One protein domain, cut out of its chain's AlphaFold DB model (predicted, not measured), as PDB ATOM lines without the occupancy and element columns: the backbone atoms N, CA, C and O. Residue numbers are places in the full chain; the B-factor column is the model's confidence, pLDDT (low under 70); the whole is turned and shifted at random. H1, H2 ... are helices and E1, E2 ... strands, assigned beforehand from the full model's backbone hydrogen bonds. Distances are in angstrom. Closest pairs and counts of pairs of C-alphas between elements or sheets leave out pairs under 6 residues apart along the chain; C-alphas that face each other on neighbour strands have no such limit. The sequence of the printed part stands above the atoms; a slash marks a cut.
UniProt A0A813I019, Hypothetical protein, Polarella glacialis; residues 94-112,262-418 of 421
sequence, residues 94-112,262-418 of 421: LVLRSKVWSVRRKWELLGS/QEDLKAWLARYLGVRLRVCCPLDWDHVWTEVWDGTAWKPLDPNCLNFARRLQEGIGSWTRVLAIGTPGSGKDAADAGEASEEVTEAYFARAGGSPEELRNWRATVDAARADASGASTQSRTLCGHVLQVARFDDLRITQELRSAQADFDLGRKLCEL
ATOM      1  N   LEU A  94     141.214 203.575 139.531       88.31
ATOM      2  CA  LEU A  94     140.003 202.784 139.749       88.31
ATOM      3  C   LEU A  94     140.318 201.322 140.097       88.31
ATOM      4  O   LEU A  94     139.706 200.781 141.015       88.31
ATOM      5  N   VAL A  95     141.301 200.694 139.441       89.81
ATOM      6  CA  VAL A  95     141.770 199.338 139.777       89.81
ATOM      7  C   VAL A  95     142.298 199.280 141.213       89.81
ATOM      8  O   VAL A  95     141.860 198.423 141.984       89.81
ATOM      9  N   LEU A  96     143.196 200.193 141.602       94.06
ATOM     10  CA  LEU A  96     143.781 200.210 142.951       94.06
ATOM     11  C   LEU A  96     142.724 200.495 144.025       94.06
ATOM     12  O   LEU A  96     142.626 199.754 145.007       94.06
ATOM     13  N   ARG A  97     141.869 201.500 143.805       92.56
ATOM     14  CA  ARG A  97     140.740 201.822 144.688       92.56
ATOM     15  C   ARG A  97     139.769 200.650 144.798       92.56
ATOM     16  O   ARG A  97     139.420 200.264 145.906       92.56
ATOM     17  N   SER A  98     139.394 200.000 143.696       89.25
ATOM     18  CA  SER A  98     138.496 198.836 143.726       89.25
ATOM     19  C   SER A  98     139.075 197.671 144.546       89.25
ATOM     20  O   SER A  98     138.326 197.011 145.272       89.25
ATOM     21  N   LYS A  99     140.404 197.457 144.536       90.75
ATOM     22  CA  LYS A  99     141.068 196.484 145.428       90.75
ATOM     23  C   LYS A  99     141.005 196.898 146.898       90.75
ATOM     24  O   LYS A  99     140.651 196.062 147.728       90.75
ATOM     25  N   VAL A 100     141.263 198.170 147.215       91.94
ATOM     26  CA  VAL A 100     141.112 198.695 148.583       91.94
ATOM     27  C   VAL A 100     139.668 198.547 149.064       91.94
ATOM     28  O   VAL A 100     139.457 197.899 150.081       91.94
ATOM     29  N   TRP A 101     138.663 199.008 148.310       90.44
ATOM     30  CA  TRP A 101     137.240 198.831 148.653       90.44
ATOM     31  C   TRP A 101     136.858 197.359 148.840       90.44
ATOM     32  O   TRP A 101     136.144 197.034 149.786       90.44
ATOM     33  N   SER A 102     137.348 196.458 147.980       87.19
ATOM     34  CA  SER A 102     137.074 195.018 148.092       87.19
ATOM     35  C   SER A 102     137.624 194.412 149.384       87.19
ATOM     36  O   SER A 102     136.958 193.578 149.991       87.19
ATOM     37  N   VAL A 103     138.816 194.824 149.830       88.38
ATOM     38  CA  VAL A 103     139.363 194.398 151.127       88.38
ATOM     39  C   VAL A 103     138.610 195.087 152.266       88.38
ATOM     40  O   VAL A 103     138.078 194.411 153.142       88.38
ATOM     41  N   ARG A 104     138.511 196.420 152.253       86.88
ATOM     42  CA  ARG A 104     137.945 197.203 153.357       86.88
ATOM     43  C   ARG A 104     136.477 196.864 153.641       86.88
ATOM     44  O   ARG A 104     136.157 196.664 154.804       86.88
ATOM     45  N   ARG A 105     135.623 196.660 152.627       86.69
ATOM     46  CA  ARG A 105     134.214 196.238 152.823       86.69
ATOM     47  C   ARG A 105     134.065 194.892 153.526       86.69
ATOM     48  O   ARG A 105     133.188 194.737 154.370       86.69
ATOM     49  N   LYS A 106     134.927 193.911 153.219       85.06
ATOM     50  CA  LYS A 106     134.955 192.648 153.978       85.06
ATOM     51  C   LYS A 106     135.223 192.938 155.453       85.06
ATOM     52  O   LYS A 106     134.538 192.426 156.328       85.06
ATOM     53  N   TRP A 107     136.195 193.806 155.714       81.44
ATOM     54  CA  TRP A 107     136.595 194.196 157.058       81.44
ATOM     55  C   TRP A 107     135.622 195.132 157.789       81.44
ATOM     56  O   TRP A 107     135.682 195.173 159.012       81.44
ATOM     57  N   GLU A 108     134.711 195.836 157.112       83.00
ATOM     58  CA  GLU A 108     133.581 196.510 157.771       83.00
ATOM     59  C   GLU A 108     132.650 195.484 158.416       83.00
ATOM     60  O   GLU A 108     132.323 195.601 159.594       83.00
ATOM     61  N   LEU A 109     132.288 194.429 157.674       83.06
ATOM     62  CA  LEU A 109     131.451 193.346 158.189       83.06
ATOM     63  C   LEU A 109     132.153 192.594 159.324       83.06
ATOM     64  O   LEU A 109     131.612 192.519 160.424       83.06
ATOM     65  N   LEU A 110     133.383 192.115 159.107       83.19
ATOM     66  CA  LEU A 110     134.177 191.454 160.156       83.19
ATOM     67  C   LEU A 110     134.467 192.394 161.343       83.19
ATOM     68  O   LEU A 110     134.644 191.949 162.475       83.19
ATOM     69  N   GLY A 111     134.495 193.703 161.081       81.69
ATOM     70  CA  GLY A 111     134.669 194.776 162.050       81.69
ATOM     71  C   GLY A 111     133.419 195.110 162.867       81.69
ATOM     72  O   GLY A 111     133.543 195.601 163.987       81.69
ATOM     73  N   SER A 112     132.225 194.838 162.342       87.50
ATOM     74  CA  SER A 112     130.959 195.141 163.021       87.50
ATOM     75  C   SER A 112     130.685 194.253 164.237       87.50
ATOM     76  O   SER A 112     129.921 194.656 165.110       87.50
ATOM     77  N   GLN A 262     139.235 181.420 154.621       87.00
ATOM     78  CA  GLN A 262     140.240 181.173 155.647       87.00
ATOM     79  C   GLN A 262     140.886 182.488 156.110       87.00
ATOM     80  O   GLN A 262     140.972 182.732 157.312       87.00
ATOM     81  N   GLU A 263     141.261 183.369 155.177       86.88
ATOM     82  CA  GLU A 263     141.780 184.701 155.504       86.88
ATOM     83  C   GLU A 263     140.695 185.645 156.046       86.88
ATOM     84  O   GLU A 263     140.979 186.446 156.933       86.88
ATOM     85  N   ASP A 264     139.445 185.522 155.586       87.88
ATOM     86  CA  ASP A 264     138.305 186.269 156.135       87.88
ATOM     87  C   ASP A 264     138.013 185.856 157.603       87.88
ATOM     88  O   ASP A 264     137.777 186.708 158.460       87.88
ATOM     89  N   LEU A 265     138.116 184.564 157.944       89.88
ATOM     90  CA  LEU A 265     137.986 184.076 159.324       89.88
ATOM     91  C   LEU A 265     139.153 184.535 160.215       89.88
ATOM     92  O   LEU A 265     138.944 185.005 161.336       89.88
ATOM     93  N   LYS A 266     140.389 184.419 159.713       89.31
ATOM     94  CA  LYS A 266     141.599 184.935 160.371       89.31
ATOM     95  C   LYS A 266     141.487 186.431 160.661       89.31
ATOM     96  O   LYS A 266     141.803 186.865 161.764       89.31
ATOM     97  N   ALA A 267     140.997 187.208 159.700       86.81
ATOM     98  CA  ALA A 267     140.772 188.641 159.828       86.81
ATOM     99  C   ALA A 267     139.860 188.999 161.016       86.81
ATOM    100  O   ALA A 267     140.237 189.806 161.870       86.81
ATOM    101  N   TRP A 268     138.697 188.351 161.117       90.88
ATOM    102  CA  TRP A 268     137.784 188.519 162.252       90.88
ATOM    103  C   TRP A 268     138.420 188.088 163.584       90.88
ATOM    104  O   TRP A 268     138.375 188.830 164.568       90.88
ATOM    105  N   LEU A 269     139.087 186.930 163.613       92.25
ATOM    106  CA  LEU A 269     139.703 186.417 164.836       92.25
ATOM    107  C   LEU A 269     140.838 187.325 165.333       92.25
ATOM    108  O   LEU A 269     140.974 187.536 166.536       92.25
ATOM    109  N   ALA A 270     141.627 187.910 164.428       90.25
ATOM    110  CA  ALA A 270     142.675 188.861 164.782       90.25
ATOM    111  C   ALA A 270     142.119 190.092 165.495       90.25
ATOM    112  O   ALA A 270     142.668 190.496 166.519       90.25
ATOM    113  N   ARG A 271     140.992 190.635 165.017       87.69
ATOM    114  CA  ARG A 271     140.285 191.732 165.689       87.69
ATOM    115  C   ARG A 271     139.881 191.340 167.112       87.69
ATOM    116  O   ARG A 271     140.176 192.088 168.040       87.69
ATOM    117  N   TYR A 272     139.270 190.168 167.295       91.69
ATOM    118  CA  TYR A 272     138.876 189.668 168.621       91.69
ATOM    119  C   TYR A 272     140.078 189.404 169.556       91.69
ATOM    120  O   TYR A 272     139.979 189.572 170.772       91.69
ATOM    121  N   LEU A 273     141.233 189.021 169.004       91.69
ATOM    122  CA  LEU A 273     142.475 188.790 169.750       91.69
ATOM    123  C   LEU A 273     143.359 190.044 169.914       91.69
ATOM    124  O   LEU A 273     144.419 189.951 170.530       91.69
ATOM    125  N   GLY A 274     142.959 191.206 169.383       89.44
ATOM    126  CA  GLY A 274     143.760 192.437 169.426       89.44
ATOM    127  C   GLY A 274     145.033 192.401 168.564       89.44
ATOM    128  O   GLY A 274     145.966 193.168 168.800       89.44
ATOM    129  N   VAL A 275     145.096 191.510 167.571       90.06
ATOM    130  CA  VAL A 275     146.247 191.344 166.675       90.06
ATOM    131  C   VAL A 275     146.094 192.239 165.446       90.06
ATOM    132  O   VAL A 275     145.097 192.195 164.726       90.06
ATOM    133  N   ARG A 276     147.121 193.049 165.177       89.94
ATOM    134  CA  ARG A 276     147.184 193.935 164.008       89.94
ATOM    135  C   ARG A 276     147.584 193.131 162.772       89.94
ATOM    136  O   ARG A 276     148.738 192.713 162.663       89.94
ATOM    137  N   LEU A 277     146.644 192.946 161.846       89.75
ATOM    138  CA  LEU A 277     146.886 192.350 160.527       89.75
ATOM    139  C   LEU A 277     146.907 193.401 159.417       89.75
ATOM    140  O   LEU A 277     146.430 194.516 159.607       89.75
ATOM    141  N   ARG A 278     147.397 193.014 158.239       91.75
ATOM    142  CA  ARG A 278     147.020 193.591 156.939       91.75
ATOM    143  C   ARG A 278     146.863 192.483 155.896       91.75
ATOM    144  O   ARG A 278     147.455 191.416 156.054       91.75
ATOM    145  N   VAL A 279     146.072 192.712 154.846       91.50
ATOM    146  CA  VAL A 279     145.828 191.714 153.784       91.50
ATOM    147  C   VAL A 279     146.771 191.958 152.615       91.50
ATOM    148  O   VAL A 279     146.847 193.070 152.107       91.50
ATOM    149  N   CYS A 280     147.448 190.918 152.146       93.69
ATOM    150  CA  CYS A 280     148.189 190.935 150.893       93.69
ATOM    151  C   CYS A 280     147.347 190.332 149.764       93.69
ATOM    152  O   CYS A 280     146.785 189.245 149.897       93.69
ATOM    153  N   CYS A 281     147.278 191.046 148.643       92.62
ATOM    154  CA  CYS A 281     146.546 190.669 147.443       92.62
ATOM    155  C   CYS A 281     147.492 190.725 146.226       92.62
ATOM    156  O   CYS A 281     147.832 191.824 145.769       92.62
ATOM    157  N   PRO A 282     147.952 189.578 145.695       92.88
ATOM    158  CA  PRO A 282     148.616 189.527 144.401       92.88
ATOM    159  C   PRO A 282     147.655 189.955 143.284       92.88
ATOM    160  O   PRO A 282     146.538 189.451 143.170       92.88
ATOM    161  N   LEU A 283     148.085 190.892 142.440       92.56
ATOM    162  CA  LEU A 283     147.327 191.277 141.254       92.56
ATOM    163  C   LEU A 283     147.398 190.186 140.185       92.56
ATOM    164  O   LEU A 283     148.449 189.588 139.943       92.56
ATOM    165  N   ASP A 284     146.255 189.992 139.529       89.25
ATOM    166  CA  ASP A 284     146.013 189.011 138.469       89.25
ATOM    167  C   ASP A 284     146.164 187.535 138.894       89.25
ATOM    168  O   ASP A 284     146.418 186.646 138.074       89.25
ATOM    169  N   TRP A 285     145.952 187.281 140.188       87.50
ATOM    170  CA  TRP A 285     146.008 185.963 140.811       87.50
ATOM    171  C   TRP A 285     144.890 185.789 141.852       87.50
ATOM    172  O   TRP A 285     144.598 186.697 142.628       87.50
ATOM    173  N   ASP A 286     144.273 184.609 141.887       81.94
ATOM    174  CA  ASP A 286     143.169 184.256 142.786       81.94
ATOM    175  C   ASP A 286     143.715 183.703 144.111       81.94
ATOM    176  O   ASP A 286     143.670 182.508 144.409       81.94
ATOM    177  N   HIS A 287     144.344 184.585 144.884       86.19
ATOM    178  CA  HIS A 287     144.850 184.269 146.215       86.19
ATOM    179  C   HIS A 287     144.910 185.528 147.079       86.19
ATOM    180  O   HIS A 287     144.984 186.646 146.572       86.19
ATOM    181  N   VAL A 288     144.889 185.331 148.391       88.94
ATOM    182  CA  VAL A 288     145.084 186.354 149.422       88.94
ATOM    183  C   VAL A 288     145.747 185.695 150.623       88.94
ATOM    184  O   VAL A 288     145.599 184.488 150.818       88.94
ATOM    185  N   TRP A 289     146.448 186.488 151.425       91.38
ATOM    186  CA  TRP A 289     146.985 186.079 152.723       91.38
ATOM    187  C   TRP A 289     147.123 187.288 153.647       91.38
ATOM    188  O   TRP A 289     146.860 188.424 153.243       91.38
ATOM    189  N   THR A 290     147.563 187.067 154.880       90.62
ATOM    190  CA  THR A 290     147.720 188.114 155.893       90.62
ATOM    191  C   THR A 290     149.167 188.271 156.378       90.62
ATOM    192  O   THR A 290     149.978 187.344 156.354       90.62
ATOM    193  N   GLU A 291     149.510 189.490 156.798       92.56
ATOM    194  CA  GLU A 291     150.748 189.805 157.518       92.56
ATOM    195  C   GLU A 291     150.422 190.372 158.903       92.56
ATOM    196  O   GLU A 291     149.505 191.179 159.038       92.56
ATOM    197  N   VAL A 292     151.208 189.998 159.914       92.12
ATOM    198  CA  VAL A 292     151.074 190.444 161.312       92.12
ATOM    199  C   VAL A 292     152.073 191.554 161.616       92.12
ATOM    200  O   VAL A 292     153.236 191.454 161.226       92.12
ATOM    201  N   TRP A 293     151.671 192.585 162.356       91.38
ATOM    202  CA  TRP A 293     152.607 193.577 162.893       91.38
ATOM    203  C   TRP A 293     153.315 193.054 164.151       91.38
ATOM    204  O   TRP A 293     152.660 192.751 165.149       91.38
ATOM    205  N   ASP A 294     154.650 192.996 164.143       88.31
ATOM    206  CA  ASP A 294     155.444 192.514 165.292       88.31
ATOM    207  C   ASP A 294     155.781 193.593 166.341       88.31
ATOM    208  O   ASP A 294     156.393 193.296 167.363       88.31
ATOM    209  N   GLY A 295     155.387 194.845 166.089       85.25
ATOM    210  CA  GLY A 295     155.823 196.030 166.837       85.25
ATOM    211  C   GLY A 295     156.724 196.959 166.012       85.25
ATOM    212  O   GLY A 295     156.698 198.170 166.227       85.25
ATOM    213  N   THR A 296     157.445 196.407 165.034       87.06
ATOM    214  CA  THR A 296     158.479 197.070 164.220       87.06
ATOM    215  C   THR A 296     158.317 196.872 162.709       87.06
ATOM    216  O   THR A 296     158.708 197.746 161.940       87.06
ATOM    217  N   ALA A 297     157.766 195.736 162.275       89.31
ATOM    218  CA  ALA A 297     157.627 195.357 160.875       89.31
ATOM    219  C   ALA A 297     156.459 194.383 160.652       89.31
ATOM    220  O   ALA A 297     156.066 193.623 161.541       89.31
ATOM    221  N   TRP A 298     155.961 194.349 159.416       92.00
ATOM    222  CA  TRP A 298     154.971 193.377 158.960       92.00
ATOM    223  C   TRP A 298     155.619 192.024 158.623       92.00
ATOM    224  O   TRP A 298     156.608 191.952 157.882       92.00
ATOM    225  N   LYS A 299     155.063 190.942 159.175       90.94
ATOM    226  CA  LYS A 299     155.540 189.562 159.028       90.94
ATOM    227  C   LYS A 299     154.483 188.695 158.337       90.94
ATOM    228  O   LYS A 299     153.430 188.467 158.932       90.94
ATOM    229  N   PRO A 300     154.741 188.160 157.133       89.12
ATOM    230  CA  PRO A 300     153.946 187.062 156.599       89.12
ATOM    231  C   PRO A 300     154.263 185.795 157.390       89.12
ATOM    232  O   PRO A 300     155.433 185.433 157.524       89.12
ATOM    233  N   LEU A 301     153.230 185.144 157.923       81.12
ATOM    234  CA  LEU A 301     153.389 183.932 158.734       81.12
ATOM    235  C   LEU A 301     152.977 182.646 158.001       81.12
ATOM    236  O   LEU A 301     153.394 181.571 158.421       81.12
ATOM    237  N   ASP A 302     152.253 182.745 156.880       80.31
ATOM    238  CA  ASP A 302     151.968 181.602 156.002       80.31
ATOM    239  C   ASP A 302     153.236 181.163 155.221       80.31
ATOM    240  O   ASP A 302     153.770 181.941 154.413       80.31
ATOM    241  N   PRO A 303     153.718 179.912 155.390       72.75
ATOM    242  CA  PRO A 303     154.865 179.374 154.654       72.75
ATOM    243  C   PRO A 303     154.689 179.326 153.127       72.75
ATOM    244  O   PRO A 303     155.682 179.420 152.396       72.75
ATOM    245  N   ASN A 304     153.452 179.211 152.629       76.00
ATOM    246  CA  ASN A 304     153.160 179.259 151.192       76.00
ATOM    247  C   ASN A 304     153.431 180.658 150.624       76.00
ATOM    248  O   ASN A 304     153.896 180.806 149.492       76.00
ATOM    249  N   CYS A 305     153.203 181.683 151.444       80.81
ATOM    250  CA  CYS A 305     153.353 183.082 151.070       80.81
ATOM    251  C   CYS A 305     154.806 183.564 151.176       80.81
ATOM    252  O   CYS A 305     155.254 184.357 150.350       80.81
ATOM    253  N   LEU A 306     155.597 183.010 152.103       82.19
ATOM    254  CA  LEU A 306     157.057 183.198 152.114       82.19
ATOM    255  C   LEU A 306     157.721 182.711 150.814       82.19
ATOM    256  O   LEU A 306     158.684 183.314 150.348       82.19
ATOM    257  N   ASN A 307     157.176 181.659 150.199       85.50
ATOM    258  CA  ASN A 307     157.665 181.092 148.943       85.50
ATOM    259  C   ASN A 307     156.903 181.590 147.700       85.50
ATOM    260  O   ASN A 307     157.109 181.052 146.611       85.50
ATOM    261  N   PHE A 308     156.052 182.620 147.817       88.00
ATOM    262  CA  PHE A 308     155.090 182.989 146.769       88.00
ATOM    263  C   PHE A 308     155.726 183.292 145.398       88.00
ATOM    264  O   PHE A 308     155.170 182.938 144.361       88.00
ATOM    265  N   ALA A 309     156.933 183.866 145.362       90.94
ATOM    266  CA  ALA A 309     157.645 184.107 144.104       90.94
ATOM    267  C   ALA A 309     158.061 182.820 143.368       90.94
ATOM    268  O   ALA A 309     158.049 182.785 142.139       90.94
ATOM    269  N   ARG A 310     158.353 181.731 144.095       91.00
ATOM    270  CA  ARG A 310     158.682 180.424 143.496       91.00
ATOM    271  C   ARG A 310     157.496 179.847 142.720       91.00
ATOM    272  O   ARG A 310     157.700 179.129 141.745       91.00
ATOM    273  N   ARG A 311     156.267 180.233 143.084       88.81
ATOM    274  CA  ARG A 311     155.024 179.778 142.442       88.81
ATOM    275  C   ARG A 311     154.872 180.227 140.987       88.81
ATOM    276  O   ARG A 311     154.152 179.584 140.232       88.81
ATOM    277  N   LEU A 312     155.626 181.240 140.547       90.31
ATOM    278  CA  LEU A 312     155.743 181.611 139.126       90.31
ATOM    279  C   LEU A 312     156.276 180.458 138.248       90.31
ATOM    280  O   LEU A 312     156.116 180.482 137.032       90.31
ATOM    281  N   GLN A 313     156.900 179.440 138.852       88.12
ATOM    282  CA  GLN A 313     157.407 178.244 138.171       88.12
ATOM    283  C   GLN A 313     156.407 177.068 138.174       88.12
ATOM    284  O   GLN A 313     156.670 176.057 137.528       88.12
ATOM    285  N   GLU A 314     155.249 177.181 138.844       86.62
ATOM    286  CA  GLU A 314     154.215 176.126 138.893       86.62
ATOM    287  C   GLU A 314     153.468 175.948 137.557       86.62
ATOM    288  O   GLU A 314     152.737 174.975 137.381       86.62
ATOM    289  N   GLY A 315     153.629 176.876 136.604       81.94
ATOM    290  CA  GLY A 315     152.995 176.806 135.280       81.94
ATOM    291  C   GLY A 315     151.494 177.123 135.268       81.94
ATOM    292  O   GLY A 315     150.842 176.948 134.241       81.94
ATOM    293  N   ILE A 316     150.944 177.616 136.382       77.62
ATOM    294  CA  ILE A 316     149.515 177.940 136.553       77.62
ATOM    295  C   ILE A 316     149.152 179.388 136.169       77.62
ATOM    296  O   ILE A 316     148.060 179.854 136.482       77.62
ATOM    297  N   GLY A 317     150.055 180.094 135.485       83.81
ATOM    298  CA  GLY A 317     149.966 181.525 135.177       83.81
ATOM    299  C   GLY A 317     150.955 182.355 135.999       83.81
ATOM    300  O   GLY A 317     151.772 181.809 136.738       83.81
ATOM    301  N   SER A 318     150.880 183.677 135.853       90.88
ATOM    302  CA  SER A 318     151.696 184.668 136.571       90.88
ATOM    303  C   SER A 318     150.828 185.621 137.396       90.88
ATOM    304  O   SER A 318     149.637 185.779 137.124       90.88
ATOM    305  N   TRP A 319     151.435 186.286 138.375       93.69
ATOM    306  CA  TRP A 319     150.903 187.476 139.050       93.69
ATOM    307  C   TRP A 319     151.719 188.706 138.620       93.69
ATOM    308  O   TRP A 319     152.821 188.553 138.096       93.69
ATOM    309  N   THR A 320     151.204 189.926 138.805       95.06
ATOM    310  CA  THR A 320     151.846 191.144 138.251       95.06
ATOM    311  C   THR A 320     152.370 192.137 139.296       95.06
ATOM    312  O   THR A 320     153.358 192.836 139.047       95.06
ATOM    313  N   ARG A 321     151.734 192.202 140.468       96.00
ATOM    314  CA  ARG A 321     152.142 192.967 141.663       96.00
ATOM    315  C   ARG A 321     151.682 192.230 142.921       96.00
ATOM    316  O   ARG A 321     150.832 191.350 142.815       96.00
ATOM    317  N   VAL A 322     152.164 192.623 144.099       96.12
ATOM    318  CA  VAL A 322     151.600 192.216 145.393       96.12
ATOM    319  C   VAL A 322     151.285 193.472 146.190       96.12
ATOM    320  O   VAL A 322     152.182 194.229 146.539       96.12
ATOM    321  N   LEU A 323     150.005 193.699 146.478       96.69
ATOM    322  CA  LEU A 323     149.552 194.869 147.226       96.69
ATOM    323  C   LEU A 323     149.284 194.467 148.672       96.69
ATOM    324  O   LEU A 323     148.463 193.581 148.907       96.69
ATOM    325  N   ALA A 324     149.925 195.122 149.633       95.25
ATOM    326  CA  ALA A 324     149.526 195.048 151.030       95.25
ATOM    327  C   ALA A 324     148.502 196.154 151.311       95.25
ATOM    328  O   ALA A 324     148.732 197.318 150.985       95.25
ATOM    329  N   ILE A 325     147.359 195.792 151.890       93.31
ATOM    330  CA  ILE A 325     146.229 196.686 152.153       93.31
ATOM    331  C   ILE A 325     145.892 196.631 153.643       93.31
ATOM    332  O   ILE A 325     145.571 195.573 154.196       93.31
ATOM    333  N   GLY A 326     145.966 197.796 154.285       88.81
ATOM    334  CA  GLY A 326     145.612 198.006 155.680       88.81
ATOM    335  C   GLY A 326     144.140 197.714 155.962       88.81
ATOM    336  O   GLY A 326     143.243 197.950 155.151       88.81
ATOM    337  N   THR A 327     143.879 197.232 157.165       81.12
ATOM    338  CA  THR A 327     142.588 196.810 157.706       81.12
ATOM    339  C   THR A 327     142.232 197.678 158.932       81.12
ATOM    340  O   THR A 327     143.056 198.483 159.389       81.12
ATOM    341  N   PRO A 328     140.988 197.653 159.437       71.31
ATOM    342  CA  PRO A 328     140.611 198.416 160.622       71.31
ATOM    343  C   PRO A 328     141.422 197.948 161.838       71.31
ATOM    344  O   PRO A 328     141.325 196.796 162.251       71.31
ATOM    345  N   GLY A 329     142.229 198.851 162.401       70.44
ATOM    346  CA  GLY A 329     143.185 198.537 163.470       70.44
ATOM    347  C   GLY A 329     144.610 198.215 162.999       70.44
ATOM    348  O   GLY A 329     145.466 197.966 163.837       70.44
ATOM    349  N   SER A 330     144.932 198.255 161.697       73.88
ATOM    350  CA  SER A 330     146.324 198.070 161.241       73.88
ATOM    351  C   SER A 330     147.268 199.199 161.647       73.88
ATOM    352  O   SER A 330     148.472 198.960 161.699       73.88
ATOM    353  N   GLY A 331     146.760 200.405 161.913       65.75
ATOM    354  CA  GLY A 331     147.525 201.526 162.476       65.75
ATOM    355  C   GLY A 331     147.675 201.425 163.996       65.75
ATOM    356  O   GLY A 331     147.063 200.560 164.617       65.75
ATOM    357  N   LYS A 332     148.478 202.299 164.619       60.94
ATOM    358  CA  LYS A 332     148.365 202.525 166.074       60.94
ATOM    359  C   LYS A 332     147.069 203.278 166.384       60.94
ATOM    360  O   LYS A 332     146.321 202.856 167.256       60.94
ATOM    361  N   ASP A 333     146.794 204.299 165.575       62.31
ATOM    362  CA  ASP A 333     145.561 205.088 165.545       62.31
ATOM    363  C   ASP A 333     144.941 205.074 164.132       62.31
ATOM    364  O   ASP A 333     145.516 204.530 163.184       62.31
ATOM    365  N   ALA A 334     143.778 205.712 163.957       55.94
ATOM    366  CA  ALA A 334     143.116 205.830 162.652       55.94
ATOM    367  C   ALA A 334     143.980 206.545 161.588       55.94
ATOM    368  O   ALA A 334     143.919 206.186 160.415       55.94
ATOM    369  N   ALA A 335     144.824 207.502 161.992       53.12
ATOM    370  CA  ALA A 335     145.758 208.190 161.093       53.12
ATOM    371  C   ALA A 335     146.872 207.256 160.571       53.12
ATOM    372  O   ALA A 335     147.168 207.253 159.377       53.12
ATOM    373  N   ASP A 336     147.425 206.403 161.439       64.38
ATOM    374  CA  ASP A 336     148.455 205.409 161.096       64.38
ATOM    375  C   ASP A 336     147.913 204.276 160.207       64.38
ATOM    376  O   ASP A 336     148.688 203.555 159.575       64.38
ATOM    377  N   ALA A 337     146.592 204.063 160.164       59.28
ATOM    378  CA  ALA A 337     146.009 202.956 159.410       59.28
ATOM    379  C   ALA A 337     146.341 203.049 157.914       59.28
ATOM    380  O   ALA A 337     146.523 202.011 157.275       59.28
ATOM    381  N   GLY A 338     146.462 204.266 157.371       61.41
ATOM    382  CA  GLY A 338     146.877 204.497 155.989       61.41
ATOM    383  C   GLY A 338     148.315 204.055 155.706       61.41
ATOM    384  O   GLY A 338     148.589 203.574 154.613       61.41
ATOM    385  N   GLU A 339     149.236 204.129 156.673       76.12
ATOM    386  CA  GLU A 339     150.636 203.724 156.462       76.12
ATOM    387  C   GLU A 339     150.802 202.215 156.230       76.12
ATOM    388  O   GLU A 339     151.770 201.788 155.601       76.12
ATOM    389  N   ALA A 340     149.836 201.407 156.679       85.06
ATOM    390  CA  ALA A 340     149.843 199.958 156.499       85.06
ATOM    391  C   ALA A 340     149.653 199.508 155.036       85.06
ATOM    392  O   ALA A 340     149.963 198.355 154.730       85.06
ATOM    393  N   SER A 341     149.162 200.382 154.150       93.38
ATOM    394  CA  SER A 341     148.960 200.086 152.725       93.38
ATOM    395  C   SER A 341     150.181 200.456 151.871       93.38
ATOM    396  O   SER A 341     150.683 201.579 151.956       93.38
ATOM    397  N   GLU A 342     150.658 199.527 151.038       95.62
ATOM    398  CA  GLU A 342     151.843 199.690 150.173       95.62
ATOM    399  C   GLU A 342     151.943 198.618 149.067       95.62
ATOM    400  O   GLU A 342     151.361 197.537 149.152       95.62
ATOM    401  N   GLU A 343     152.705 198.924 148.016       96.88
ATOM    402  CA  GLU A 343     153.205 197.935 147.052       96.88
ATOM    403  C   GLU A 343     154.362 197.146 147.697       96.88
ATOM    404  O   GLU A 343     155.261 197.745 148.285       96.88
ATOM    405  N   VAL A 344     154.335 195.809 147.628       96.50
ATOM    406  CA  VAL A 344     155.294 194.934 148.334       96.50
ATOM    407  C   VAL A 344     155.909 193.829 147.461       96.50
ATOM    408  O   VAL A 344     156.491 192.881 147.992       96.50
ATOM    409  N   THR A 345     155.838 193.926 146.128       96.31
ATOM    410  CA  THR A 345     156.367 192.909 145.191       96.31
ATOM    411  C   THR A 345     157.822 192.546 145.488       96.31
ATOM    412  O   THR A 345     158.163 191.371 145.650       96.31
ATOM    413  N   GLU A 346     158.685 193.554 145.613       95.44
ATOM    414  CA  GLU A 346     160.120 193.353 145.841       95.44
ATOM    415  C   GLU A 346     160.424 192.758 147.226       95.44
ATOM    416  O   GLU A 346     161.354 191.960 147.371       95.44
ATOM    417  N   ALA A 347     159.588 193.037 148.233       94.00
ATOM    418  CA  ALA A 347     159.691 192.387 149.538       94.00
ATOM    419  C   ALA A 347     159.398 190.879 149.438       94.00
ATOM    420  O   ALA A 347     160.086 190.080 150.076       94.00
ATOM    421  N   TYR A 348     158.432 190.462 148.612       94.25
ATOM    422  CA  TYR A 348     158.148 189.041 148.372       94.25
ATOM    423  C   TYR A 348     159.229 188.331 147.553       94.25
ATOM    424  O   TYR A 348     159.556 187.183 147.864       94.25
ATOM    425  N   PHE A 349     159.860 189.005 146.587       94.81
ATOM    426  CA  PHE A 349     161.051 188.462 145.923       94.81
ATOM    427  C   PHE A 349     162.213 188.254 146.905       94.81
ATOM    428  O   PHE A 349     162.818 187.182 146.912       94.81
ATOM    429  N   ALA A 350     162.491 189.233 147.775       92.88
ATOM    430  CA  ALA A 350     163.540 189.120 148.787       92.88
ATOM    431  C   ALA A 350     163.265 187.983 149.794       92.88
ATOM    432  O   ALA A 350     164.161 187.191 150.093       92.88
ATOM    433  N   ARG A 351     162.021 187.858 150.280       91.56
ATOM    434  CA  ARG A 351     161.602 186.819 151.245       91.56
ATOM    435  C   ARG A 351     161.705 185.395 150.697       91.56
ATOM    436  O   ARG A 351     162.061 184.497 151.451       91.56
ATOM    437  N   ALA A 352     161.467 185.193 149.400       91.62
ATOM    438  CA  ALA A 352     161.578 183.881 148.756       91.62
ATOM    439  C   ALA A 352     163.024 183.341 148.662       91.62
ATOM    440  O   ALA A 352     163.230 182.189 148.253       91.62
ATOM    441  N   GLY A 353     164.030 184.157 149.016       91.62
ATOM    442  CA  GLY A 353     165.426 183.732 149.141       91.62
ATOM    443  C   GLY A 353     166.015 183.171 147.846       91.62
ATOM    444  O   GLY A 353     166.789 182.217 147.882       91.62
ATOM    445  N   GLY A 354     165.584 183.691 146.694       92.69
ATOM    446  CA  GLY A 354     166.081 183.267 145.388       92.69
ATOM    447  C   GLY A 354     167.537 183.670 145.164       92.69
ATOM    448  O   GLY A 354     167.987 184.727 145.609       92.69
ATOM    449  N   SER A 355     168.267 182.852 144.411       96.06
ATOM    450  CA  SER A 355     169.543 183.247 143.820       96.06
ATOM    451  C   SER A 355     169.377 184.481 142.910       96.06
ATOM    452  O   SER A 355     168.283 184.737 142.398       96.06
ATOM    453  N   PRO A 356     170.455 185.238 142.620       96.88
ATOM    454  CA  PRO A 356     170.381 186.386 141.713       96.88
ATOM    455  C   PRO A 356     169.842 186.056 140.314       96.88
ATOM    456  O   PRO A 356     169.354 186.950 139.628       96.88
ATOM    457  N   GLU A 357     169.942 184.800 139.872       96.94
ATOM    458  CA  GLU A 357     169.373 184.332 138.608       96.94
ATOM    459  C   GLU A 357     167.875 184.034 138.717       96.94
ATOM    460  O   GLU A 357     167.108 184.541 137.901       96.94
ATOM    461  N   GLU A 358     167.437 183.315 139.757       95.56
ATOM    462  CA  GLU A 358     166.008 183.124 140.044       95.56
ATOM    463  C   GLU A 358     165.279 184.468 140.168       95.56
ATOM    464  O   GLU A 358     164.249 184.659 139.531       95.56
ATOM    465  N   LEU A 359     165.855 185.433 140.896       96.12
ATOM    466  CA  LEU A 359     165.294 186.779 141.056       96.12
ATOM    467  C   LEU A 359     165.159 187.532 139.721       96.12
ATOM    468  O   LEU A 359     164.170 188.234 139.512       96.12
ATOM    469  N   ARG A 360     166.128 187.400 138.801       96.62
ATOM    470  CA  ARG A 360     166.014 187.975 137.445       96.62
ATOM    471  C   ARG A 360     164.911 187.290 136.644       96.62
ATOM    472  O   ARG A 360     164.132 187.980 135.996       96.62
ATOM    473  N   ASN A 361     164.831 185.963 136.715       95.94
ATOM    474  CA  ASN A 361     163.841 185.185 135.976       95.94
ATOM    475  C   ASN A 361     162.415 185.473 136.477       95.94
ATOM    476  O   ASN A 361     161.528 185.700 135.663       95.94
ATOM    477  N   TRP A 362     162.201 185.553 137.796       96.31
ATOM    478  CA  TRP A 362     160.904 185.912 138.379       96.31
ATOM    479  C   TRP A 362     160.461 187.321 137.972       96.31
ATOM    480  O   TRP A 362     159.327 187.485 137.526       96.31
ATOM    481  N   ARG A 363     161.355 188.321 138.043       96.69
ATOM    482  CA  ARG A 363     161.057 189.676 137.545       96.69
ATOM    483  C   ARG A 363     160.722 189.671 136.055       96.69
ATOM    484  O   ARG A 363     159.696 190.219 135.684       96.69
ATOM    485  N   ALA A 364     161.499 188.977 135.222       96.50
ATOM    486  CA  ALA A 364     161.237 188.881 133.785       96.50
ATOM    487  C   ALA A 364     159.877 188.230 133.458       96.50
ATOM    488  O   ALA A 364     159.176 188.708 132.569       96.50
ATOM    489  N   THR A 365     159.467 187.183 134.186       96.25
ATOM    490  CA  THR A 365     158.124 186.584 134.065       96.25
ATOM    491  C   THR A 365     157.028 187.581 134.446       96.25
ATOM    492  O   THR A 365     156.055 187.741 133.712       96.25
ATOM    493  N   VAL A 366     157.201 188.281 135.567       96.56
ATOM    494  CA  VAL A 366     156.250 189.284 136.061       96.56
ATOM    495  C   VAL A 366     156.159 190.493 135.113       96.56
ATOM    496  O   VAL A 366     155.061 190.972 134.838       96.56
ATOM    497  N   ASP A 367     157.273 190.943 134.535       96.69
ATOM    498  CA  ASP A 367     157.322 192.023 133.541       96.69
ATOM    499  C   ASP A 367     156.706 191.620 132.197       96.69
ATOM    500  O   ASP A 367     155.968 192.406 131.602       96.69
ATOM    501  N   ALA A 368     156.910 190.376 131.751       95.88
ATOM    502  CA  ALA A 368     156.205 189.836 130.592       95.88
ATOM    503  C   ALA A 368     154.680 189.806 130.819       95.88
ATOM    504  O   ALA A 368     153.924 190.181 129.924       95.88
ATOM    505  N   ALA A 369     154.227 189.445 132.025       94.50
ATOM    506  CA  ALA A 369     152.808 189.458 132.381       94.50
ATOM    507  C   ALA A 369     152.219 190.879 132.494       94.50
ATOM    508  O   ALA A 369     151.069 191.101 132.127       94.50
ATOM    509  N   ARG A 370     153.006 191.875 132.928       94.94
ATOM    510  CA  ARG A 370     152.625 193.304 132.880       94.94
ATOM    511  C   ARG A 370     152.529 193.829 131.441       94.94
ATOM    512  O   ARG A 370     151.694 194.680 131.147       94.94
ATOM    513  N   ALA A 371     153.373 193.342 130.532       93.50
ATOM    514  CA  ALA A 371     153.339 193.721 129.119       93.50
ATOM    515  C   ALA A 371     152.187 193.055 128.334       93.50
ATOM    516  O   ALA A 371     151.802 193.549 127.274       93.50
ATOM    517  N   ASP A 372     151.621 191.961 128.846       89.38
ATOM    518  CA  ASP A 372     150.571 191.187 128.188       89.38
ATOM    519  C   ASP A 372     149.196 191.879 128.226       89.38
ATOM    520  O   ASP A 372     148.357 191.619 129.088       89.38
ATOM    521  N   ALA A 373     148.920 192.684 127.199       84.88
ATOM    522  CA  ALA A 373     147.603 193.273 126.941       84.88
ATOM    523  C   ALA A 373     146.477 192.234 126.747       84.88
ATOM    524  O   ALA A 373     145.297 192.586 126.698       84.88
ATOM    525  N   SER A 374     146.793 190.941 126.600       83.44
ATOM    526  CA  SER A 374     145.784 189.896 126.439       83.44
ATOM    527  C   SER A 374     145.269 189.322 127.762       83.44
ATOM    528  O   SER A 374     144.130 188.838 127.779       83.44
ATOM    529  N   GLY A 375     146.092 189.374 128.816       84.75
ATOM    530  CA  GLY A 375     145.869 188.798 130.143       84.75
ATOM    531  C   GLY A 375     146.109 187.291 130.225       84.75
ATOM    532  O   GLY A 375     146.079 186.734 131.320       84.75
ATOM    533  N   ALA A 376     146.355 186.613 129.101       87.25
ATOM    534  CA  ALA A 376     146.471 185.156 129.018       87.25
ATOM    535  C   ALA A 376     147.669 184.574 129.792       87.25
ATOM    536  O   ALA A 376     147.651 183.394 130.136       87.25
ATOM    537  N   SER A 377     148.688 185.387 130.071       89.75
ATOM    538  CA  SER A 377     149.850 185.038 130.900       89.75
ATOM    539  C   SER A 377     149.569 185.024 132.409       89.75
ATOM    540  O   SER A 377     150.365 184.466 133.170       89.75
ATOM    541  N   THR A 378     148.459 185.617 132.859       89.19
ATOM    542  CA  THR A 378     148.101 185.719 134.282       89.19
ATOM    543  C   THR A 378     147.180 184.583 134.726       89.19
ATOM    544  O   THR A 378     146.409 184.055 133.922       89.19
ATOM    545  N   GLN A 379     147.231 184.198 136.006       86.88
ATOM    546  CA  GLN A 379     146.383 183.111 136.519       86.88
ATOM    547  C   GLN A 379     144.891 183.477 136.431       86.88
ATOM    548  O   GLN A 379     144.089 182.693 135.919       86.88
ATOM    549  N   SER A 380     144.511 184.676 136.884       83.25
ATOM    550  CA  SER A 380     143.114 185.139 136.857       83.25
ATOM    551  C   SER A 380     142.628 185.554 135.463       83.25
ATOM    552  O   SER A 380     141.433 185.788 135.287       83.25
ATOM    553  N   ARG A 381     143.523 185.624 134.466       84.56
ATOM    554  CA  ARG A 381     143.270 186.140 133.107       84.56
ATOM    555  C   ARG A 381     142.792 187.595 133.080       84.56
ATOM    556  O   ARG A 381     141.910 187.960 132.302       84.56
ATOM    557  N   THR A 382     143.378 188.421 133.940       83.44
ATOM    558  CA  THR A 382     143.022 189.835 134.121       83.44
ATOM    559  C   THR A 382     144.179 190.757 133.741       83.44
ATOM    560  O   THR A 382     145.278 190.301 133.436       83.44
ATOM    561  N   LEU A 383     143.898 192.063 133.674       87.25
ATOM    562  CA  LEU A 383     144.828 193.088 133.185       87.25
ATOM    563  C   LEU A 383     145.219 194.122 134.242       87.25
ATOM    564  O   LEU A 383     145.681 195.201 133.880       87.25
ATOM    565  N   CYS A 384     145.043 193.849 135.536       90.38
ATOM    566  CA  CYS A 384     145.330 194.834 136.577       90.38
ATOM    567  C   CYS A 384     146.787 195.322 136.496       90.38
ATOM    568  O   CYS A 384     147.023 196.526 136.505       90.38
ATOM    569  N   GLY A 385     147.756 194.423 136.317       92.94
ATOM    570  CA  GLY A 385     149.157 194.793 136.107       92.94
ATOM    571  C   GLY A 385     149.426 195.546 134.805       92.94
ATOM    572  O   GLY A 385     150.239 196.468 134.796       92.94
ATOM    573  N   HIS A 386     148.729 195.192 133.723       91.62
ATOM    574  CA  HIS A 386     148.882 195.850 132.423       91.62
ATOM    575  C   HIS A 386     148.356 197.290 132.436       91.62
ATOM    576  O   HIS A 386     149.038 198.199 131.970       91.62
ATOM    577  N   VAL A 387     147.195 197.515 133.058       91.12
ATOM    578  CA  VAL A 387     146.635 198.851 133.312       91.12
ATOM    579  C   VAL A 387     147.667 199.741 134.016       91.12
ATOM    580  O   VAL A 387     147.971 200.833 133.539       91.12
ATOM    581  N   LEU A 388     148.249 199.264 135.124       94.81
ATOM    582  CA  LEU A 388     149.251 200.022 135.888       94.81
ATOM    583  C   LEU A 388     150.517 200.307 135.061       94.81
ATOM    584  O   LEU A 388     151.081 201.400 135.148       94.81
ATOM    585  N   GLN A 389     150.936 199.346 134.232       94.56
ATOM    586  CA  GLN A 389     152.091 199.472 133.345       94.56
ATOM    587  C   GLN A 389     151.884 200.553 132.273       94.56
ATOM    588  O   GLN A 389     152.757 201.404 132.088       94.56
ATOM    589  N   VAL A 390     150.733 200.558 131.590       91.00
ATOM    590  CA  VAL A 390     150.399 201.549 130.547       91.00
ATOM    591  C   VAL A 390     150.221 202.945 131.152       91.00
ATOM    592  O   VAL A 390     150.794 203.913 130.648       91.00
ATOM    593  N   ALA A 391     149.550 203.042 132.305       92.69
ATOM    594  CA  ALA A 391     149.397 204.282 133.072       92.69
ATOM    595  C   ALA A 391     150.721 204.857 133.621       92.69
ATOM    596  O   ALA A 391     150.765 206.020 134.041       92.69
ATOM    597  N   ARG A 392     151.800 204.056 133.602       95.69
ATOM    598  CA  ARG A 392     153.125 204.344 134.179       95.69
ATOM    599  C   ARG A 392     153.072 204.622 135.683       95.69
ATOM    600  O   ARG A 392     153.698 205.561 136.169       95.69
ATOM    601  N   PHE A 393     152.303 203.817 136.409       96.44
ATOM    602  CA  PHE A 393     152.281 203.841 137.868       96.44
ATOM    603  C   PHE A 393     153.493 203.062 138.402       96.44
ATOM    604  O   PHE A 393     153.566 201.841 138.261       96.44
ATOM    605  N   ASP A 394     154.452 203.781 138.988       96.44
ATOM    606  CA  ASP A 394     155.555 203.188 139.751       96.44
ATOM    607  C   ASP A 394     155.105 202.773 141.163       96.44
ATOM    608  O   ASP A 394     154.010 203.111 141.615       96.44
ATOM    609  N   ASP A 395     155.941 202.015 141.870       96.31
ATOM    610  CA  ASP A 395     155.558 201.398 143.146       96.31
ATOM    611  C   ASP A 395     155.325 202.450 144.261       96.31
ATOM    612  O   ASP A 395     154.501 202.244 145.161       96.31
ATOM    613  N   LEU A 396     155.954 203.631 144.153       96.50
ATOM    614  CA  LEU A 396     155.686 204.787 145.016       96.50
ATOM    615  C   LEU A 396     154.298 205.378 144.733       96.50
ATOM    616  O   LEU A 396     153.541 205.635 145.671       96.50
ATOM    617  N   ARG A 397     153.936 205.576 143.461       96.94
ATOM    618  CA  ARG A 397     152.623 206.094 143.058       96.94
ATOM    619  C   ARG A 397     151.502 205.102 143.360       96.94
ATOM    620  O   ARG A 397     150.439 205.531 143.805       96.94
ATOM    621  N   ILE A 398     151.739 203.800 143.174       97.38
ATOM    622  CA  ILE A 398     150.823 202.729 143.596       97.38
ATOM    623  C   ILE A 398     150.587 202.834 145.102       97.38
ATOM    624  O   ILE A 398     149.441 202.927 145.532       97.38
ATOM    625  N   THR A 399     151.659 202.904 145.897       96.62
ATOM    626  CA  THR A 399     151.569 203.061 147.355       96.62
ATOM    627  C   THR A 399     150.774 204.310 147.737       96.62
ATOM    628  O   THR A 399     149.815 204.204 148.494       96.62
ATOM    629  N   GLN A 400     151.090 205.479 147.173       95.44
ATOM    630  CA  GLN A 400     150.343 206.722 147.423       95.44
ATOM    631  C   GLN A 400     148.842 206.581 147.127       95.44
ATOM    632  O   GLN A 400     148.021 207.020 147.932       95.44
ATOM    633  N   GLU A 401     148.475 205.955 146.006       95.69
ATOM    634  CA  GLU A 401     147.071 205.757 145.638       95.69
ATOM    635  C   GLU A 401     146.367 204.763 146.572       95.69
ATOM    636  O   GLU A 401     145.236 205.022 146.967       95.69
ATOM    637  N   LEU A 402     147.030 203.680 147.006       95.31
ATOM    638  CA  LEU A 402     146.475 202.752 148.003       95.31
ATOM    639  C   LEU A 402     146.201 203.446 149.343       95.31
ATOM    640  O   LEU A 402     145.144 203.236 149.940       95.31
ATOM    641  N   ARG A 403     147.127 204.296 149.806       93.44
ATOM    642  CA  ARG A 403     146.961 205.061 151.054       93.44
ATOM    643  C   ARG A 403     145.850 206.103 150.939       93.44
ATOM    644  O   ARG A 403     145.035 206.203 151.852       93.44
ATOM    645  N   SER A 404     145.775 206.823 149.814       92.31
ATOM    646  CA  SER A 404     144.679 207.767 149.536       92.31
ATOM    647  C   SER A 404     143.332 207.052 149.498       92.31
ATOM    648  O   SER A 404     142.418 207.446 150.208       92.31
ATOM    649  N   ALA A 405     143.239 205.954 148.744       92.12
ATOM    650  CA  ALA A 405     142.040 205.135 148.635       92.12
ATOM    651  C   ALA A 405     141.558 204.634 150.003       92.12
ATOM    652  O   ALA A 405     140.362 204.650 150.280       92.12
ATOM    653  N   GLN A 406     142.476 204.217 150.878       91.25
ATOM    654  CA  GLN A 406     142.105 203.791 152.223       91.25
ATOM    655  C   GLN A 406     141.625 204.968 153.084       91.25
ATOM    656  O   GLN A 406     140.628 204.826 153.783       91.25
ATOM    657  N   ALA A 407     142.280 206.129 153.016       89.12
ATOM    658  CA  ALA A 407     141.832 207.320 153.735       89.12
ATOM    659  C   ALA A 407     140.449 207.798 153.252       89.12
ATOM    660  O   ALA A 407     139.599 208.141 154.067       89.12
ATOM    661  N   ASP A 408     140.195 207.765 151.942       90.25
ATOM    662  CA  ASP A 408     138.889 208.076 151.355       90.25
ATOM    663  C   ASP A 408     137.798 207.102 151.836       90.25
ATOM    664  O   ASP A 408     136.703 207.539 152.199       90.25
ATOM    665  N   PHE A 409     138.109 205.802 151.890       89.50
ATOM    666  CA  PHE A 409     137.225 204.773 152.445       89.50
ATOM    667  C   PHE A 409     136.913 205.032 153.923       89.50
ATOM    668  O   PHE A 409     135.753 205.015 154.327       89.50
ATOM    669  N   ASP A 410     137.942 205.299 154.726       86.12
ATOM    670  CA  ASP A 410     137.831 205.468 156.179       86.12
ATOM    671  C   ASP A 410     137.118 206.783 156.561       86.12
ATOM    672  O   ASP A 410     136.569 206.901 157.655       86.12
ATOM    673  N   LEU A 411     137.043 207.743 155.630       88.25
ATOM    674  CA  LEU A 411     136.186 208.935 155.694       88.25
ATOM    675  C   LEU A 411     134.734 208.683 155.234       88.25
ATOM    676  O   LEU A 411     133.938 209.623 155.192       88.25
ATOM    677  N   GLY A 412     134.374 207.450 154.865       88.94
ATOM    678  CA  GLY A 412     133.030 207.068 154.421       88.94
ATOM    679  C   GLY A 412     132.650 207.558 153.019       88.94
ATOM    680  O   GLY A 412     131.464 207.558 152.678       88.94
ATOM    681  N   ARG A 413     133.618 207.993 152.199       89.44
ATOM    682  CA  ARG A 413     133.364 208.423 150.812       89.44
ATOM    683  C   ARG A 413     133.001 207.212 149.953       89.44
ATOM    684  O   ARG A 413     133.550 206.125 150.139       89.44
ATOM    685  N   LYS A 414     132.104 207.366 148.978       85.88
ATOM    686  CA  LYS A 414     131.785 206.275 148.040       85.88
ATOM    687  C   LYS A 414     132.744 206.291 146.856       85.88
ATOM    688  O   LYS A 414     133.104 207.354 146.365       85.88
ATOM    689  N   LEU A 415     133.090 205.110 146.341       80.38
ATOM    690  CA  LEU A 415     134.004 204.963 145.201       80.38
ATOM    691  C   LEU A 415     133.599 205.841 143.997       80.38
ATOM    692  O   LEU A 415     134.446 206.530 143.435       80.38
ATOM    693  N   CYS A 416     132.298 205.890 143.694       73.88
ATOM    694  CA  CYS A 416     131.719 206.664 142.594       73.88
ATOM    695  C   CYS A 416     131.733 208.194 142.790       73.88
ATOM    696  O   CYS A 416     131.603 208.939 141.820       73.88
ATOM    697  N   GLU A 417     131.903 208.685 144.022       75.62
ATOM    698  CA  GLU A 417     132.003 210.121 144.323       75.62
ATOM    699  C   GLU A 417     133.422 210.641 144.006       75.62
ATOM    700  O   GLU A 417     133.594 211.760 143.527       75.62
ATOM    701  N   LEU A 418     134.444 209.789 144.171       70.88
ATOM    702  CA  LEU A 418     135.875 210.118 144.058       70.88
ATOM    703  C   LEU A 418     136.395 210.286 142.618       70.88
ATOM    704  O   LEU A 418     137.608 210.367 142.405       70.88
TER     705      LEU A 418
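AT A GLANCE: This is residues 94 to 112 and 262 to 418 of the 421 residues of the protein "Hypothetical protein" of Polarella glacialis (UniProt A0A813I019). A small, strongly twisted sheet of four strands, curled like part of a barrel, makes the core: H1 and H2 cover one face, the short H5 is over the other, and H9 passes the E4 edge, packing on both H1 and H5. Away from the sheet, H7 lies toward one end of the longest axis and packs on H4 and H8. The printed part has 176 residues, with nine named helices and four named strands in the order H1 H2 E1 E2 E3 H3 H4 E4 H5 H6 H7 H8 H9, and its class is mixed. The sheet runs E3 E2 E1 E4, all antiparallel. The whole is compact, with a radius of gyration of the C-alphas of 15.9 A and spans of 43 by 36 by 26 A.

IN THESE COORDINATES: Find C-alpha 94 at (140.003, 202.784, 139.749); from there H1 runs 26.1 A to residue 112. Past the cut come H2, residues 262 to 272, 15.6 A, and E1, residues 277 to 282, 16.5 A. Next are E2, residues 289 to 293, E3, 298 to 300, H3, 303 to 306, and H4, 308 to 313. E4 is residues 322 to 326, H5 336 to 340 and H6 345 to 351. H7, residues 356 to 371, is 22.4 A long; H8 is residues 384 to 391. H9 runs from residue 395 to C-alpha 410 at (137.831, 205.468, 156.179), 22.4 A.

HOW THE PARTS SIT: Start at the sheet, where E1, E2 and E3 form a meander, each strand the antiparallel neighbour of the one before. Across the neighbour strands E1 and E4, N 281 and O 323 are within hydrogen-bond range at 2.8 A; across E2 and E1, N 280 and O 289 are within hydrogen-bond range at 2.8 A; and across E3 and E2, N 299 and O 292 are within hydrogen-bond range at 2.8 A. H1, at a height over the sheet of 10.0 A, and H2, at 9.4 A, are on the same face; H5 is on the opposite face. H1 touches H9, closest C-alphas Arg 97 and Ala 405, 5.3 A, at a steep tilt of 42 degrees. H9, H6 and H3 only graze the sheet. H7 touches H4 with residues 362 to 365 alone, closest C-alphas Trp 362 and Leu 312, 6.8 A, and touches H8, closest C-alphas Arg 370 and His 386, 4.5 A. H2, H6, H7, H8 and H9 have every O i to N i+4 pair within hydrogen-bond range, H1 has 14 of 15, and H3 is too short for one; H4 has 0 of 2 and H5 0 of 1, against O i to N i+3 counts of 3 of 3 and 2 of 2.

THE WHOLE: The two C-alphas farthest apart, Ser 112 and Glu 357, are 46.8 A apart. Residues 113 to 261 are not printed, and C-alphas 112 and 262 are 18.3 A apart across this cut. The link H7 to H8 is long. Look for pLDDT under 70 at residues 331 to 338, of which 336 to 338 belong to H5.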